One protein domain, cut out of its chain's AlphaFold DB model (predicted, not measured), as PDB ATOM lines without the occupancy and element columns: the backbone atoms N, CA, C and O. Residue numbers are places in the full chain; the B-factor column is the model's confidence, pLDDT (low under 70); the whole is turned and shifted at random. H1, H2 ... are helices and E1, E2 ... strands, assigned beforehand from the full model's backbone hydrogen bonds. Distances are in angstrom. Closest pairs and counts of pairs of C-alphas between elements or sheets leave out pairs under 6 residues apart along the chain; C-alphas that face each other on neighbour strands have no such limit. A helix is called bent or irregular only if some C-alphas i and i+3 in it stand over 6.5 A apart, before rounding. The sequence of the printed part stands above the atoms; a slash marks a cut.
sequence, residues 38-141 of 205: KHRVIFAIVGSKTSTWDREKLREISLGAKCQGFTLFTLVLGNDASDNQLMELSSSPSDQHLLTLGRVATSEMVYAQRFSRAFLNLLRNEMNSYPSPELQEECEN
ATOM      1  N   LYS A  38     -13.984 -56.979 -50.667       88.38
ATOM      2  CA  LYS A  38     -14.000 -56.023 -51.791       88.38
ATOM      3  C   LYS A  38     -12.815 -55.050 -51.733       88.38
ATOM      4  O   LYS A  38     -12.074 -54.927 -52.698       88.38
ATOM      5  N   HIS A  39     -12.627 -54.381 -50.594       91.81
ATOM      6  CA  HIS A  39     -11.505 -53.464 -50.392       91.81
ATOM      7  C   HIS A  39     -10.313 -54.210 -49.791       91.81
ATOM      8  O   HIS A  39     -10.416 -54.774 -48.697       91.81
ATOM      9  N   ARG A  40      -9.179 -54.184 -50.495       93.94
ATOM     10  CA  ARG A  40      -7.907 -54.763 -50.053       93.94
ATOM     11  C   ARG A  40      -6.935 -53.626 -49.773       93.94
ATOM     12  O   ARG A  40      -6.361 -53.062 -50.695       93.94
ATOM     13  N   VAL A  41      -6.810 -53.261 -48.501       95.62
ATOM     14  CA  VAL A  41      -6.024 -52.100 -48.066       95.62
ATOM     15  C   VAL A  41      -4.877 -52.564 -47.183       95.62
ATOM     16  O   VAL A  41      -5.103 -53.325 -46.241       95.62
ATOM     17  N   ILE A  42      -3.671 -52.081 -47.464       96.81
ATOM     18  CA  ILE A  42      -2.473 -52.314 -46.657       96.81
ATOM     19  C   ILE A  42      -2.049 -50.977 -46.056       96.81
ATOM     20  O   ILE A  42      -1.765 -50.027 -46.779       96.81
ATOM     21  N   PHE A  43      -2.012 -50.917 -44.725       96.06
ATOM     22  CA  PHE A  43      -1.464 -49.784 -43.986       96.06
ATOM     23  C   PHE A  43       0.005 -50.070 -43.665       96.06
ATOM     24  O   PHE A  43       0.298 -50.886 -42.792       96.06
ATOM     25  N   ALA A  44       0.918 -49.407 -44.365       95.38
ATOM     26  CA  ALA A  44       2.347 -49.463 -44.099       95.38
ATOM     27  C   ALA A  44       2.731 -48.342 -43.128       95.38
ATOM     28  O   ALA A  44       2.561 -47.166 -43.435       95.38
ATOM     29  N   ILE A  45       3.251 -48.695 -41.952       93.50
ATOM     30  CA  ILE A  45       3.784 -47.727 -40.986       93.50
ATOM     31  C   ILE A  45       5.305 -47.827 -41.036       93.50
ATOM     32  O   ILE A  45       5.861 -48.867 -40.689       93.50
ATOM     33  N   VAL A  46       5.972 -46.769 -41.491       92.56
ATOM     34  CA  VAL A  46       7.414 -46.763 -41.766       92.56
ATOM     35  C   VAL A  46       8.108 -45.672 -40.955       92.56
ATOM     36  O   VAL A  46       7.644 -44.538 -40.905       92.56
ATOM     37  N   GLY A  47       9.213 -46.020 -40.296       89.88
ATOM     38  CA  GLY A  47       9.999 -45.085 -39.479       89.88
ATOM     39  C   GLY A  47      11.396 -44.782 -40.024       89.88
ATOM     40  O   GLY A  47      12.099 -43.932 -39.493       89.88
ATOM     41  N   SER A  48      11.833 -45.504 -41.054       88.31
ATOM     42  CA  SER A  48      13.196 -45.437 -41.581       88.31
ATOM     43  C   SER A  48      13.238 -45.859 -43.050       88.31
ATOM     44  O   SER A  48      12.278 -46.430 -43.575       88.31
ATOM     45  N   LYS A  49      14.362 -45.582 -43.724       91.19
ATOM     46  CA  LYS A  49      14.604 -46.047 -45.101       91.19
ATOM     47  C   LYS A  49      14.639 -47.565 -45.146       91.19
ATOM     48  O   LYS A  49      15.222 -48.196 -44.264       91.19
ATOM     49  N   THR A  50      14.108 -48.131 -46.225       91.38
ATOM     50  CA  THR A  50      14.369 -49.539 -46.532       91.38
ATOM     51  C   THR A  50      15.842 -49.753 -46.892       91.38
ATOM     52  O   THR A  50      16.531 -48.838 -47.364       91.38
ATOM     53  N   SER A  51      16.333 -50.965 -46.649       92.19
ATOM     54  CA  SER A  51      17.691 -51.385 -46.989       92.19
ATOM     55  C   SER A  51      17.953 -51.303 -48.498       92.19
ATOM     56  O   SER A  51      17.033 -51.359 -49.310       92.19
ATOM     57  N   THR A  52      19.217 -51.163 -48.904       91.06
ATOM     58  CA  THR A  52      19.568 -50.976 -50.324       91.06
ATOM     59  C   THR A  52      19.140 -52.150 -51.200       91.06
ATOM     60  O   THR A  52      18.621 -51.912 -52.284       91.06
ATOM     61  N   TRP A  53      19.306 -53.383 -50.711       91.06
ATOM     62  CA  TRP A  53      18.930 -54.601 -51.434       91.06
ATOM     63  C   TRP A  53      17.410 -54.751 -51.586       91.06
ATOM     64  O   TRP A  53      16.938 -55.291 -52.581       91.06
ATOM     65  N   ASP A  54      16.634 -54.276 -50.608       93.12
ATOM     66  CA  ASP A  54      15.171 -54.348 -50.636       93.12
ATOM     67  C   ASP A  54      14.568 -53.194 -51.453       93.12
ATOM     68  O   ASP A  54      13.567 -53.364 -52.145       93.12
ATOM     69  N   ARG A  55      15.230 -52.030 -51.452       90.88
ATOM     70  CA  ARG A  55      14.833 -50.850 -52.230       90.88
ATOM     71  C   ARG A  55      14.731 -51.142 -53.722       90.88
ATOM     72  O   ARG A  55      13.828 -50.628 -54.367       90.88
ATOM     73  N   GLU A  56      15.642 -51.946 -54.263       89.75
ATOM     74  CA  GLU A  56      15.647 -52.310 -55.687       89.75
ATOM     75  C   GLU A  56      14.372 -53.061 -56.096       89.75
ATOM     76  O   GLU A  56      13.903 -52.902 -57.218       89.75
ATOM     77  N   LYS A  57      13.765 -53.803 -55.162       92.81
ATOM     78  CA  LYS A  57      12.527 -54.564 -55.374       92.81
ATOM     79  C   LYS A  57      11.265 -53.770 -55.044       92.81
ATOM     80  O   LYS A  57      10.173 -54.164 -55.441       92.81
ATOM     81  N   LEU A  58      11.386 -52.665 -54.305       93.75
ATOM     82  CA  LEU A  58      10.239 -51.927 -53.771       93.75
ATOM     83  C   LEU A  58       9.293 -51.449 -54.869       93.75
ATOM     84  O   LEU A  58       8.082 -51.621 -54.734       93.75
ATOM     85  N   ARG A  59       9.841 -50.896 -55.957       92.38
ATOM     86  CA  ARG A  59       9.038 -50.420 -57.084       92.38
ATOM     87  C   ARG A  59       8.249 -51.556 -57.731       92.38
ATOM     88  O   ARG A  59       7.046 -51.414 -57.904       92.38
ATOM     89  N   GLU A  60       8.909 -52.665 -58.048       93.06
ATOM     90  CA  GLU A  60       8.297 -53.826 -58.706       93.06
ATOM     91  C   GLU A  60       7.200 -54.449 -57.834       93.06
ATOM     92  O   GLU A  60       6.056 -54.576 -58.267       93.06
ATOM     93  N   ILE A  61       7.510 -54.746 -56.569       95.31
ATOM     94  CA  ILE A  61       6.559 -55.365 -55.640       95.31
ATOM     95  C   ILE A  61       5.383 -54.430 -55.338       95.31
ATOM     96  O   ILE A  61       4.233 -54.873 -55.291       95.31
ATOM     97  N   SER A  62       5.640 -53.132 -55.141       95.50
ATOM     98  CA  SER A  62       4.566 -52.159 -54.915       95.50
ATOM     99  C   SER A  62       3.673 -52.016 -56.142       95.50
ATOM    100  O   SER A  62       2.449 -52.013 -56.008       95.50
ATOM    101  N   LEU A  63       4.261 -51.919 -57.335       94.31
ATOM    102  CA  LEU A  63       3.513 -51.824 -58.582       94.31
ATOM    103  C   LEU A  63       2.664 -53.076 -58.807       94.31
ATOM    104  O   LEU A  63       1.461 -52.941 -59.006       94.31
ATOM    105  N   GLY A  64       3.236 -54.272 -58.650       94.25
ATOM    106  CA  GLY A  64       2.502 -55.534 -58.745       94.25
ATOM    107  C   GLY A  64       1.323 -55.600 -57.770       94.25
ATOM    108  O   GLY A  64       0.205 -55.927 -58.167       94.25
ATOM    109  N   ALA A  65       1.519 -55.190 -56.511       95.19
ATOM    110  CA  ALA A  65       0.425 -55.103 -55.545       95.19
ATOM    111  C   ALA A  65      -0.651 -54.085 -55.980       95.19
ATOM    112  O   ALA A  65      -1.846 -54.384 -55.957       95.19
ATOM    113  N   LYS A  66      -0.267 -52.886 -56.430       95.06
ATOM    114  CA  LYS A  66      -1.225 -51.870 -56.904       95.06
ATOM    115  C   LYS A  66      -2.017 -52.361 -58.121       95.06
ATOM    116  O   LYS A  66      -3.239 -52.218 -58.133       95.06
ATOM    117  N   CYS A  67      -1.357 -53.005 -59.082       94.06
ATOM    118  CA  CYS A  67      -1.976 -53.584 -60.278       94.06
ATOM    119  C   CYS A  67      -2.952 -54.711 -59.955       94.06
ATOM    120  O   CYS A  67      -4.031 -54.796 -60.534       94.06
ATOM    121  N   GLN A  68      -2.649 -55.509 -58.934       92.00
ATOM    122  CA  GLN A  68      -3.574 -56.514 -58.417       92.00
ATOM    123  C   GLN A  68      -4.786 -55.913 -57.695       92.00
ATOM    124  O   GLN A  68      -5.645 -56.673 -57.247       92.00
ATOM    125  N   GLY A  69      -4.883 -54.585 -57.567       92.12
ATOM    126  CA  GLY A  69      -5.998 -53.863 -56.954       92.12
ATOM    127  C   GLY A  69      -5.871 -53.694 -55.439       92.12
ATOM    128  O   GLY A  69      -6.894 -53.588 -54.756       92.12
ATOM    129  N   PHE A  70      -4.649 -53.715 -54.899       95.44
ATOM    130  CA  PHE A  70      -4.391 -53.328 -53.512       95.44
ATOM    131  C   PHE A  70      -4.262 -51.807 -53.380       95.44
ATOM    132  O   PHE A  70      -3.577 -51.148 -54.161       95.44
ATOM    133  N   THR A  71      -4.877 -51.255 -52.337       95.81
ATOM    134  CA  THR A  71      -4.669 -49.869 -51.919       95.81
ATOM    135  C   THR A  71      -3.577 -49.824 -50.857       95.81
ATOM    136  O   THR A  71      -3.725 -50.414 -49.784       95.81
ATOM    137  N   LEU A  72      -2.496 -49.104 -51.130       96.69
ATOM    138  CA  LEU A  72      -1.367 -48.936 -50.226       96.69
ATOM    139  C   LEU A  72      -1.459 -47.559 -49.562       96.69
ATOM    140  O   LEU A  72      -1.364 -46.530 -50.231       96.69
ATOM    141  N   PHE A  73      -1.679 -47.556 -48.248       96.94
ATOM    142  CA  PHE A  73      -1.679 -46.363 -47.406       96.94
ATOM    143  C   PHE A  73      -0.401 -46.348 -46.570       96.94
ATOM    144  O   PHE A  73      -0.159 -47.281 -45.804       96.94
ATOM    145  N   THR A  74       0.379 -45.278 -46.654       96.06
ATOM    146  CA  THR A  74       1.662 -45.146 -45.966       96.06
ATOM    147  C   THR A  74       1.590 -44.075 -44.883       96.06
ATOM    148  O   THR A  74       1.280 -42.915 -45.147       96.06
ATOM    149  N   LEU A  75       1.917 -44.462 -43.652       94.44
ATOM    150  CA  LEU A  75       2.149 -43.571 -42.523       94.44
ATOM    151  C   LEU A  75       3.644 -43.531 -42.216       94.44
ATOM    152  O   LEU A  75       4.227 -44.533 -41.808       94.44
ATOM    153  N   VAL A  76       4.251 -42.365 -42.368       93.31
ATOM    154  CA  VAL A  76       5.667 -42.134 -42.096       93.31
ATOM    155  C   VAL A  76       5.818 -41.496 -40.731       93.31
ATOM    156  O   VAL A  76       5.149 -40.510 -40.423       93.31
ATOM    157  N   LEU A  77       6.698 -42.057 -39.913       91.62
ATOM    158  CA  LEU A  77       7.047 -41.541 -38.599       91.62
ATOM    159  C   LEU A  77       8.498 -41.052 -38.634       91.62
ATOM    160  O   LEU A  77       9.411 -41.827 -38.898       91.62
ATOM    161  N   GLY A  78       8.712 -39.772 -38.352       87.56
ATOM    162  CA  GLY A  78      10.018 -39.127 -38.447       87.56
ATOM    163  C   GLY A  78      10.371 -38.668 -39.863       87.56
ATOM    164  O   GLY A  78       9.538 -38.639 -40.768       87.56
ATOM    165  N   ASN A  79      11.640 -38.294 -40.039       82.19
ATOM    166  CA  ASN A  79      12.177 -37.716 -41.278       82.19
ATOM    167  C   ASN A  79      13.168 -38.641 -41.992       82.19
ATOM    168  O   ASN A  79      13.809 -38.243 -42.964       82.19
ATOM    169  N   ASP A  80      13.319 -39.866 -41.498       80.75
ATOM    170  CA  ASP A  80      14.345 -40.766 -41.995       80.75
ATOM    171  C   ASP A  80      13.892 -41.551 -43.221       80.75
ATOM    172  O   ASP A  80      14.741 -42.149 -43.862       80.75
ATOM    173  N   ALA A  81      12.615 -41.547 -43.609       80.50
ATOM    174  CA  ALA A  81      12.173 -42.179 -44.852       80.50
ATOM    175  C   ALA A  81      12.452 -41.287 -46.076       80.50
ATOM    176  O   ALA A  81      12.413 -40.064 -46.000       80.50
ATOM    177  N   SER A  82      12.766 -41.907 -47.214       81.69
ATOM    178  CA  SER A  82      13.109 -41.193 -48.449       81.69
ATOM    179  C   SER A  82      11.867 -40.948 -49.307       81.69
ATOM    180  O   SER A  82      11.157 -41.907 -49.598       81.69
ATOM    181  N   ASP A  83      11.641 -39.715 -49.773       80.69
ATOM    182  CA  ASP A  83      10.431 -39.319 -50.522       80.69
ATOM    183  C   ASP A  83      10.129 -40.216 -51.730       80.69
ATOM    184  O   ASP A  83       8.978 -40.571 -51.976       80.69
ATOM    185  N   ASN A  84      11.162 -40.661 -52.452       83.12
ATOM    186  CA  ASN A  84      10.998 -41.592 -53.569       83.12
ATOM    187  C   ASN A  84      10.425 -42.953 -53.135       83.12
ATOM    188  O   ASN A  84       9.499 -43.445 -53.767       83.12
ATOM    189  N   GLN A  85      10.911 -43.529 -52.029       83.62
ATOM    190  CA  GLN A  85      10.407 -44.798 -51.487       83.62
ATOM    191  C   GLN A  85       8.944 -44.666 -51.057       83.62
ATOM    192  O   GLN A  85       8.146 -45.581 -51.249       83.62
ATOM    193  N   LEU A  86       8.592 -43.518 -50.476       86.12
ATOM    194  CA  LEU A  86       7.240 -43.228 -50.002       86.12
ATOM    195  C   LEU A  86       6.247 -43.104 -51.155       86.12
ATOM    196  O   LEU A  86       5.129 -43.617 -51.071       86.12
ATOM    197  N   MET A  87       6.666 -42.437 -52.228       85.25
ATOM    198  CA  MET A  87       5.863 -42.254 -53.429       85.25
ATOM    199  C   MET A  87       5.722 -43.553 -54.228       85.25
ATOM    200  O   MET A  87       4.637 -43.844 -54.716       85.25
ATOM    201  N   GLU A  88       6.778 -44.367 -54.308       89.00
ATOM    202  CA  GLU A  88       6.709 -45.699 -54.917       89.00
ATOM    203  C   GLU A  88       5.730 -46.604 -54.166       89.00
ATOM    204  O   GLU A  88       4.887 -47.239 -54.799       89.00
ATOM    205  N   LEU A  89       5.806 -46.620 -52.829       93.94
ATOM    206  CA  LEU A  89       4.988 -47.480 -51.979       93.94
ATOM    207  C   LEU A  89       3.505 -47.089 -51.964       93.94
ATOM    208  O   LEU A  89       2.658 -47.973 -51.919       93.94
ATOM    209  N   SER A  90       3.178 -45.798 -51.965       95.06
ATOM    210  CA  SER A  90       1.801 -45.327 -51.752       95.06
ATOM    211  C   SER A  90       0.951 -45.404 -53.026       95.06
ATOM    212  O   SER A  90       1.451 -45.275 -54.144       95.06
ATOM    213  N   SER A  91      -0.359 -45.611 -52.876       95.31
ATOM    214  CA  SER A  91      -1.300 -45.532 -54.002       95.31
ATOM    215  C   SER A  91      -1.583 -44.083 -54.416       95.31
ATOM    216  O   SER A  91      -1.533 -43.164 -53.599       95.31
ATOM    217  N   SER A  92      -1.946 -43.880 -55.682       91.94
ATOM    218  CA  SER A  92      -2.381 -42.572 -56.175       91.94
ATOM    219  C   SER A  92      -3.843 -42.279 -55.792       91.94
ATOM    220  O   SER A  92      -4.670 -43.195 -55.803       91.94
ATOM    221  N   PRO A  93      -4.196 -41.013 -55.496       93.12
ATOM    222  CA  PRO A  93      -3.302 -39.856 -55.360       93.12
ATOM    223  C   PRO A  93      -2.565 -39.847 -54.007       93.12
ATOM    224  O   PRO A  93      -3.168 -40.126 -52.967       93.12
ATOM    225  N   SER A  94      -1.279 -39.477 -54.010       90.44
ATOM    226  CA  SER A  94      -0.416 -39.500 -52.815       90.44
ATOM    227  C   SER A  94      -0.970 -38.668 -51.658       90.44
ATOM    228  O   SER A  94      -0.919 -39.114 -50.517       90.44
ATOM    229  N   ASP A  95      -1.607 -37.527 -51.935       92.06
ATOM    230  CA  ASP A  95      -2.189 -36.641 -50.910       92.06
ATOM    231  C   ASP A  95      -3.290 -37.302 -50.060       92.06
ATOM    232  O   ASP A  95      -3.656 -36.794 -49.001       92.06
ATOM    233  N   GLN A  96      -3.842 -38.429 -50.520       94.75
ATOM    234  CA  GLN A  96      -4.874 -39.193 -49.811       94.75
ATOM    235  C   GLN A  96      -4.344 -40.495 -49.193       94.75
ATOM    236  O   GLN A  96      -5.020 -41.088 -48.351       94.75
ATOM    237  N   HIS A  97      -3.156 -40.941 -49.605       95.62
ATOM    238  CA  HIS A  97      -2.592 -42.250 -49.259       95.62
ATOM    239  C   HIS A  97      -1.255 -42.170 -48.528       95.62
ATOM    240  O   HIS A  97      -0.788 -43.189 -48.034       95.62
ATOM    241  N   LEU A  98      -0.643 -40.991 -48.444       95.12
ATOM    242  CA  LEU A  98       0.619 -40.758 -47.762       95.12
ATOM    243  C   LEU A  98       0.422 -39.709 -46.668       95.12
ATOM    244  O   LEU A  98      -0.041 -38.598 -46.918       95.12
ATOM    245  N   LEU A  99       0.806 -40.066 -45.447       94.31
ATOM    246  CA  LEU A  99       0.803 -39.175 -44.298       94.31
ATOM    247  C   LEU A  99       2.161 -39.230 -43.605       94.31
ATOM    248  O   LEU A  99       2.577 -40.295 -43.164       94.31
ATOM    249  N   THR A 100       2.803 -38.077 -43.430       92.56
ATOM    250  CA  THR A 100       4.082 -37.960 -42.719       92.56
ATOM    251  C   THR A 100       3.899 -37.223 -41.399       92.56
ATOM    252  O   THR A 100       3.344 -36.125 -41.371       92.56
ATOM    253  N   LEU A 101       4.368 -37.822 -40.303       92.31
ATOM    254  CA  LEU A 101       4.370 -37.245 -38.960       92.31
ATOM    255  C   LEU A 101       5.815 -37.045 -38.511       92.31
ATOM    256  O   LEU A 101       6.549 -38.019 -38.370       92.31
ATOM    257  N   GLY A 102       6.224 -35.806 -38.245       87.06
ATOM    258  CA  GLY A 102       7.625 -35.515 -37.940       87.06
ATOM    259  C   GLY A 102       8.008 -35.873 -36.506       87.06
ATOM    260  O   GLY A 102       9.034 -36.507 -36.272       87.06
ATOM    261  N   ARG A 103       7.201 -35.454 -35.522       83.25
ATOM    262  CA  ARG A 103       7.551 -35.562 -34.090       83.25
ATOM    263  C   ARG A 103       6.558 -36.364 -33.262       83.25
ATOM    264  O   ARG A 103       6.743 -36.467 -32.052       83.25
ATOM    265  N   VAL A 104       5.533 -36.942 -33.893       85.06
ATOM    266  CA  VAL A 104       4.533 -37.791 -33.229       85.06
ATOM    267  C   VAL A 104       3.866 -37.017 -32.067       85.06
ATOM    268  O   VAL A 104       3.502 -37.572 -31.033       85.06
ATOM    269  N   ALA A 105       3.716 -35.694 -32.215       90.12
ATOM    270  CA  ALA A 105       3.117 -34.834 -31.196       90.12
ATOM    271  C   ALA A 105       1.607 -35.096 -31.057       90.12
ATOM    272  O   ALA A 105       0.957 -35.601 -31.972       90.12
ATOM    273  N   THR A 106       0.994 -34.693 -29.938       90.94
ATOM    274  CA  THR A 106      -0.454 -34.891 -29.721       90.94
ATOM    275  C   THR A 106      -1.304 -34.267 -30.834       90.94
ATOM    276  O   THR A 106      -2.268 -34.879 -31.284       90.94
ATOM    277  N   SER A 107      -0.938 -33.078 -31.322       91.38
ATOM    278  CA  SER A 107      -1.622 -32.421 -32.444       91.38
ATOM    279  C   SER A 107      -1.474 -33.197 -33.758       91.38
ATOM    280  O   SER A 107      -2.458 -33.364 -34.477       91.38
ATOM    281  N   GLU A 108      -0.277 -33.715 -34.044       91.31
ATOM    282  CA  GLU A 108       0.003 -34.563 -35.210       91.31
ATOM    283  C   GLU A 108      -0.789 -35.875 -35.149       91.31
ATOM    284  O   GLU A 108      -1.349 -36.307 -36.151       91.31
ATOM    285  N   MET A 109      -0.928 -36.467 -33.962       90.75
ATOM    286  CA  MET A 109      -1.735 -37.670 -33.751       90.75
ATOM    287  C   MET A 109      -3.228 -37.431 -33.966       90.75
ATOM    288  O   MET A 109      -3.906 -38.238 -34.606       90.75
ATOM    289  N   VAL A 110      -3.752 -36.301 -33.482       94.81
ATOM    290  CA  VAL A 110      -5.143 -35.904 -33.747       94.81
ATOM    291  C   VAL A 110      -5.361 -35.674 -35.242       94.81
ATOM    292  O   VAL A 110      -6.399 -36.073 -35.779       94.81
ATOM    293  N   TYR A 111      -4.394 -35.064 -35.930       94.69
ATOM    294  CA  TYR A 111      -4.442 -34.902 -37.381       94.69
ATOM    295  C   TYR A 111      -4.436 -36.256 -38.097       94.69
ATOM    296  O   TYR A 111      -5.327 -36.507 -38.907       94.69
ATOM    297  N   ALA A 112      -3.527 -37.160 -37.731       94.25
ATOM    298  CA  ALA A 112      -3.435 -38.498 -38.303       94.25
ATOM    299  C   ALA A 112      -4.743 -39.277 -38.163       94.25
ATOM    300  O   ALA A 112      -5.245 -39.838 -39.133       94.25
ATOM    301  N   GLN A 113      -5.365 -39.230 -36.984       94.62
ATOM    302  CA  GLN A 113      -6.656 -39.869 -36.752       94.62
ATOM    303  C   GLN A 113      -7.753 -39.315 -37.677       94.62
ATOM    304  O   GLN A 113      -8.564 -40.078 -38.212       94.62
ATOM    305  N   ARG A 114      -7.808 -37.989 -37.859       97.12
ATOM    306  CA  ARG A 114      -8.780 -37.342 -38.755       97.12
ATOM    307  C   ARG A 114      -8.506 -37.690 -40.215       97.12
ATOM    308  O   ARG A 114      -9.452 -38.000 -40.931       97.12
ATOM    309  N   PHE A 115      -7.239 -37.699 -40.619       96.62
ATOM    310  CA  PHE A 115      -6.800 -38.072 -41.959       96.62
ATOM    311  C   PHE A 115      -7.167 -39.525 -42.283       96.62
ATOM    312  O   PHE A 115      -7.853 -39.778 -43.270       96.62
ATOM    313  N   SER A 116      -6.837 -40.479 -41.406       94.94
ATOM    314  CA  SER A 116      -7.213 -41.889 -41.583       94.94
ATOM    315  C   SER A 116      -8.731 -42.077 -41.634       94.94
ATOM    316  O   SER A 116      -9.230 -42.859 -42.440       94.94
ATOM    317  N   ARG A 117      -9.498 -41.339 -40.817       96.50
ATOM    318  CA  ARG A 117     -10.967 -41.363 -40.890       96.50
ATOM    319  C   ARG A 117     -11.476 -40.829 -42.231       96.50
ATOM    320  O   ARG A 117     -12.402 -41.413 -42.788       96.50
ATOM    321  N   ALA A 118     -10.897 -39.740 -42.731       96.69
ATOM    322  CA  ALA A 118     -11.249 -39.191 -44.034       96.69
ATOM    323  C   ALA A 118     -10.976 -40.219 -45.138       96.69
ATOM    324  O   ALA A 118     -11.899 -40.552 -45.870       96.69
ATOM    325  N   PHE A 119      -9.778 -40.808 -45.172       96.00
ATOM    326  CA  PHE A 119      -9.403 -41.861 -46.119       96.00
ATOM    327  C   PHE A 119     -10.382 -43.048 -46.119       96.00
ATOM    328  O   PHE A 119     -10.871 -43.454 -47.171       96.00
ATOM    329  N   LEU A 120     -10.750 -43.562 -44.941       95.12
ATOM    330  CA  LEU A 120     -11.734 -44.646 -44.829       95.12
ATOM    331  C   LEU A 120     -13.114 -44.253 -45.384       95.12
ATOM    332  O   LEU A 120     -13.807 -45.095 -45.956       95.12
ATOM    333  N   ASN A 121     -13.514 -42.984 -45.252       96.12
ATOM    334  CA  ASN A 121     -14.739 -42.483 -45.875       96.12
ATOM    335  C   ASN A 121     -14.611 -42.393 -47.404       96.12
ATOM    336  O   ASN A 121     -15.574 -42.726 -48.091       96.12
ATOM    337  N   LEU A 122     -13.448 -41.992 -47.941       94.50
ATOM    338  CA  LEU A 122     -13.199 -41.997 -49.393       94.50
ATOM    339  C   LEU A 122     -13.337 -43.418 -49.958       94.50
ATOM    340  O   LEU A 122     -14.024 -43.615 -50.958       94.50
ATOM    341  N   LEU A 123     -12.742 -44.405 -49.272       93.19
ATOM    342  CA  LEU A 123     -12.829 -45.821 -49.632       93.19
ATOM    343  C   LEU A 123     -14.270 -46.336 -49.617       93.19
ATOM    344  O   LEU A 123     -14.696 -46.993 -50.561       93.19
ATOM    345  N   ARG A 124     -15.026 -46.024 -48.556       93.75
ATOM    346  CA  ARG A 124     -16.431 -46.434 -48.424       93.75
ATOM    347  C   ARG A 124     -17.314 -45.851 -49.527       93.75
ATOM    348  O   ARG A 124     -18.255 -46.511 -49.951       93.75
ATOM    349  N   ASN A 125     -17.034 -44.619 -49.939       94.88
ATOM    350  CA  ASN A 125     -17.795 -43.916 -50.967       94.88
ATOM    351  C   ASN A 125     -17.296 -44.212 -52.386       94.88
ATOM    352  O   ASN A 125     -17.830 -43.636 -53.327       94.88
ATOM    353  N   GLU A 126     -16.278 -45.070 -52.538       92.62
ATOM    354  CA  GLU A 126     -15.718 -45.474 -53.834       92.62
ATOM    355  C   GLU A 126     -15.308 -44.271 -54.699       92.62
ATOM    356  O   GLU A 126     -15.460 -44.275 -55.915       92.62
ATOM    357  N   MET A 127     -14.778 -43.219 -54.059       91.62
ATOM    358  CA  MET A 127     -14.369 -42.000 -54.771       91.62
ATOM    359  C   MET A 127     -13.074 -42.168 -55.568       91.62
ATOM    360  O   MET A 127     -12.801 -41.365 -56.454       91.62
ATOM    361  N   ASN A 128     -12.298 -43.209 -55.264       91.69
ATOM    362  CA  ASN A 128     -11.110 -43.598 -56.010       91.69
ATOM    363  C   ASN A 128     -11.295 -45.005 -56.579       91.69
ATOM    364  O   ASN A 128     -11.834 -45.889 -55.906       91.69
ATOM    365  N   SER A 129     -10.762 -45.213 -57.779       90.69
ATOM    366  CA  SER A 129     -10.617 -46.532 -58.393       90.69
ATOM    367  C   SER A 129      -9.223 -47.091 -58.116       90.69
ATOM    368  O   SER A 129      -8.241 -46.347 -58.132       90.69
ATOM    369  N   TYR A 130      -9.143 -48.400 -57.870       92.12
ATOM    370  CA  TYR A 130      -7.889 -49.118 -57.639       92.12
ATOM    371  C   TYR A 130      -7.837 -50.365 -58.537       92.12
ATOM    372  O   TYR A 130      -8.721 -51.218 -58.391       92.12
ATOM    373  N   PRO A 131      -6.837 -50.506 -59.428       91.44
ATOM    374  CA  PRO A 131      -5.752 -49.554 -59.711       91.44
ATOM    375  C   PRO A 131      -6.264 -48.202 -60.239       91.44
ATOM    376  O   PRO A 131      -7.389 -48.100 -60.731       91.44
ATOM    377  N   SER A 132      -5.462 -47.145 -60.074       90.25
ATOM    378  CA  SER A 132      -5.813 -45.824 -60.604       90.25
ATOM    379  C   SER A 132      -5.757 -45.839 -62.137       90.25
ATOM    380  O   SER A 132      -4.955 -46.587 -62.699       90.25
ATOM    381  N   PRO A 133      -6.537 -44.992 -62.835       86.94
ATOM    382  CA  PRO A 133      -6.500 -44.923 -64.300       86.94
ATOM    383  C   PRO A 133      -5.099 -44.644 -64.859       86.94
ATOM    384  O   PRO A 133      -4.730 -45.176 -65.896       86.94
ATOM    385  N   GLU A 134      -4.299 -43.855 -64.137       85.94
ATOM    386  CA  GLU A 134      -2.900 -43.557 -64.479       85.94
ATOM    387  C   GLU A 134      -1.996 -44.795 -64.431       85.94
ATOM    388  O   GLU A 134      -1.051 -44.894 -65.203       85.94
ATOM    389  N   LEU A 135      -2.280 -45.738 -63.526       87.94
ATOM    390  CA  LEU A 135      -1.515 -46.979 -63.390       87.94
ATOM    391  C   LEU A 135      -2.010 -48.075 -64.332       87.94
ATOM    392  O   LEU A 135      -1.311 -49.062 -64.522       87.94
ATOM    393  N   GLN A 136      -3.200 -47.931 -64.914       84.75
ATOM    394  CA  GLN A 136      -3.830 -48.999 -65.682       84.75
ATOM    395  C   GLN A 136      -3.003 -49.395 -66.914       84.75
ATOM    396  O   GLN A 136      -2.794 -50.583 -67.139       84.75
ATOM    397  N   GLU A 137      -2.447 -48.420 -67.635       85.19
ATOM    398  CA  GLU A 137      -1.541 -48.677 -68.762       85.19
ATOM    399  C   GLU A 137      -0.238 -49.362 -68.310       85.19
ATOM    400  O   GLU A 137       0.234 -50.296 -68.955       85.19
ATOM    401  N   GLU A 138       0.348 -48.947 -67.179       87.25
ATOM    402  CA  GLU A 138       1.566 -49.577 -66.640       87.25
ATOM    403  C   GLU A 138       1.299 -51.039 -66.242       87.25
ATOM    404  O   GLU A 138       2.120 -51.911 -66.516       87.25
ATOM    405  N   CYS A 139       0.122 -51.326 -65.682       89.94
ATOM    406  CA  CYS A 139      -0.298 -52.680 -65.326       89.94
ATOM    407  C   CYS A 139      -0.534 -53.578 -66.549       89.94
ATOM    408  O   CYS A 139      -0.090 -54.722 -66.557       89.94
ATOM    409  N   GLU A 140      -1.176 -53.067 -67.603       86.88
ATOM    410  CA  GLU A 140      -1.400 -53.832 -68.840       86.88
ATOM    411  C   GLU A 140      -0.081 -54.201 -69.541       86.88
ATOM    412  O   GLU A 140       0.053 -55.292 -70.099       86.88
ATOM    413  N   ASN A 141       0.917 -53.314 -69.483       82.00
ATOM    414  CA  ASN A 141       2.247 -53.577 -70.030       82.00
ATOM    415  C   ASN A 141       3.010 -54.659 -69.246       82.00
ATOM    416  O   ASN A 141       3.772 -55.418 -69.848       82.00
TER     417      ASN A 141
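What this domain is: This is residues 38 to 141 of the 205 residues of a protein of Phaethon lepturus (UniProt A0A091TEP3). A small sheet of three parallel strands forms the middle, with the long helix H4 over one face and the short H2 over the opposite face. H1 packs on H2 beyond the sheet, and H5 packs on the last residues of H1, off the sheet. The printed part has 104 residues, with five named helices and three named strands in the order E1, H1, E2, H2, H3, E3, H4, H5; the sheet's order is E1, E2, E3, and the class is mixed. It is compact, with a radius of gyration of the C-alphas of 14.0 A, and flat, spanning 44 by 38 by 19 A.

Where its parts are: E1, residues 41 to 46, begins at C-alpha 41 (-6.024, -52.100, -48.066). H1, residues 52 to 67, is 23.9 A long, irregular with C-alphas 56 and 59 7.0 A apart, and has a kink of 31 degrees near residue 59. E2, residues 71 to 77, spans 19.6 A. H2 holds residues 83 to 89, H3 94 to 97 and E3 98 to 101. H4, residues 106 to 124, is 27.2 A long. H5, residues 133 to 141, is only just irregular, with C-alphas 134 and 137 6.8 A apart; it ends at C-alpha 141 (2.247, -53.577, -70.030).

How they stand to each other: N 44 and O 73 of E1 and E2 are 2.8 A apart, and N 99 and O 74 of E3 and E2 2.9 A, within hydrogen-bond range. E1, H1, E2 and E2, H2 H3, E3 are strand-helix-strand units, parallel neighbour strands joined through helices, with right-handed crossovers. H4 runs along the strands at a height over the sheet of 9.7 A; its closest C-alphas to E3 are Glu 108 and Leu 101, 6.4 A. H2, on the opposite face, has a height of 9.5 A. H1 touches H2 at Ser 62 and Leu 89, C-alphas 5.5 A apart, and only grazes the sheet, as does H3. H5 touches residues 63 to 67 of H1, closest at C-alphas Cys 67 and Cys 139, 5.4 A. Each O i to N i+4 pair is within range in H2 and H4, 8 of 12 in H1 and 3 of 5 in H5; H3 is too short for one.

The domain as a whole: The C-alphas farthest apart, of Thr 106 and Asn 141, are 44.5 A apart. The printed part has no cut and no long link, and no printed residue is under 70 in pLDDT.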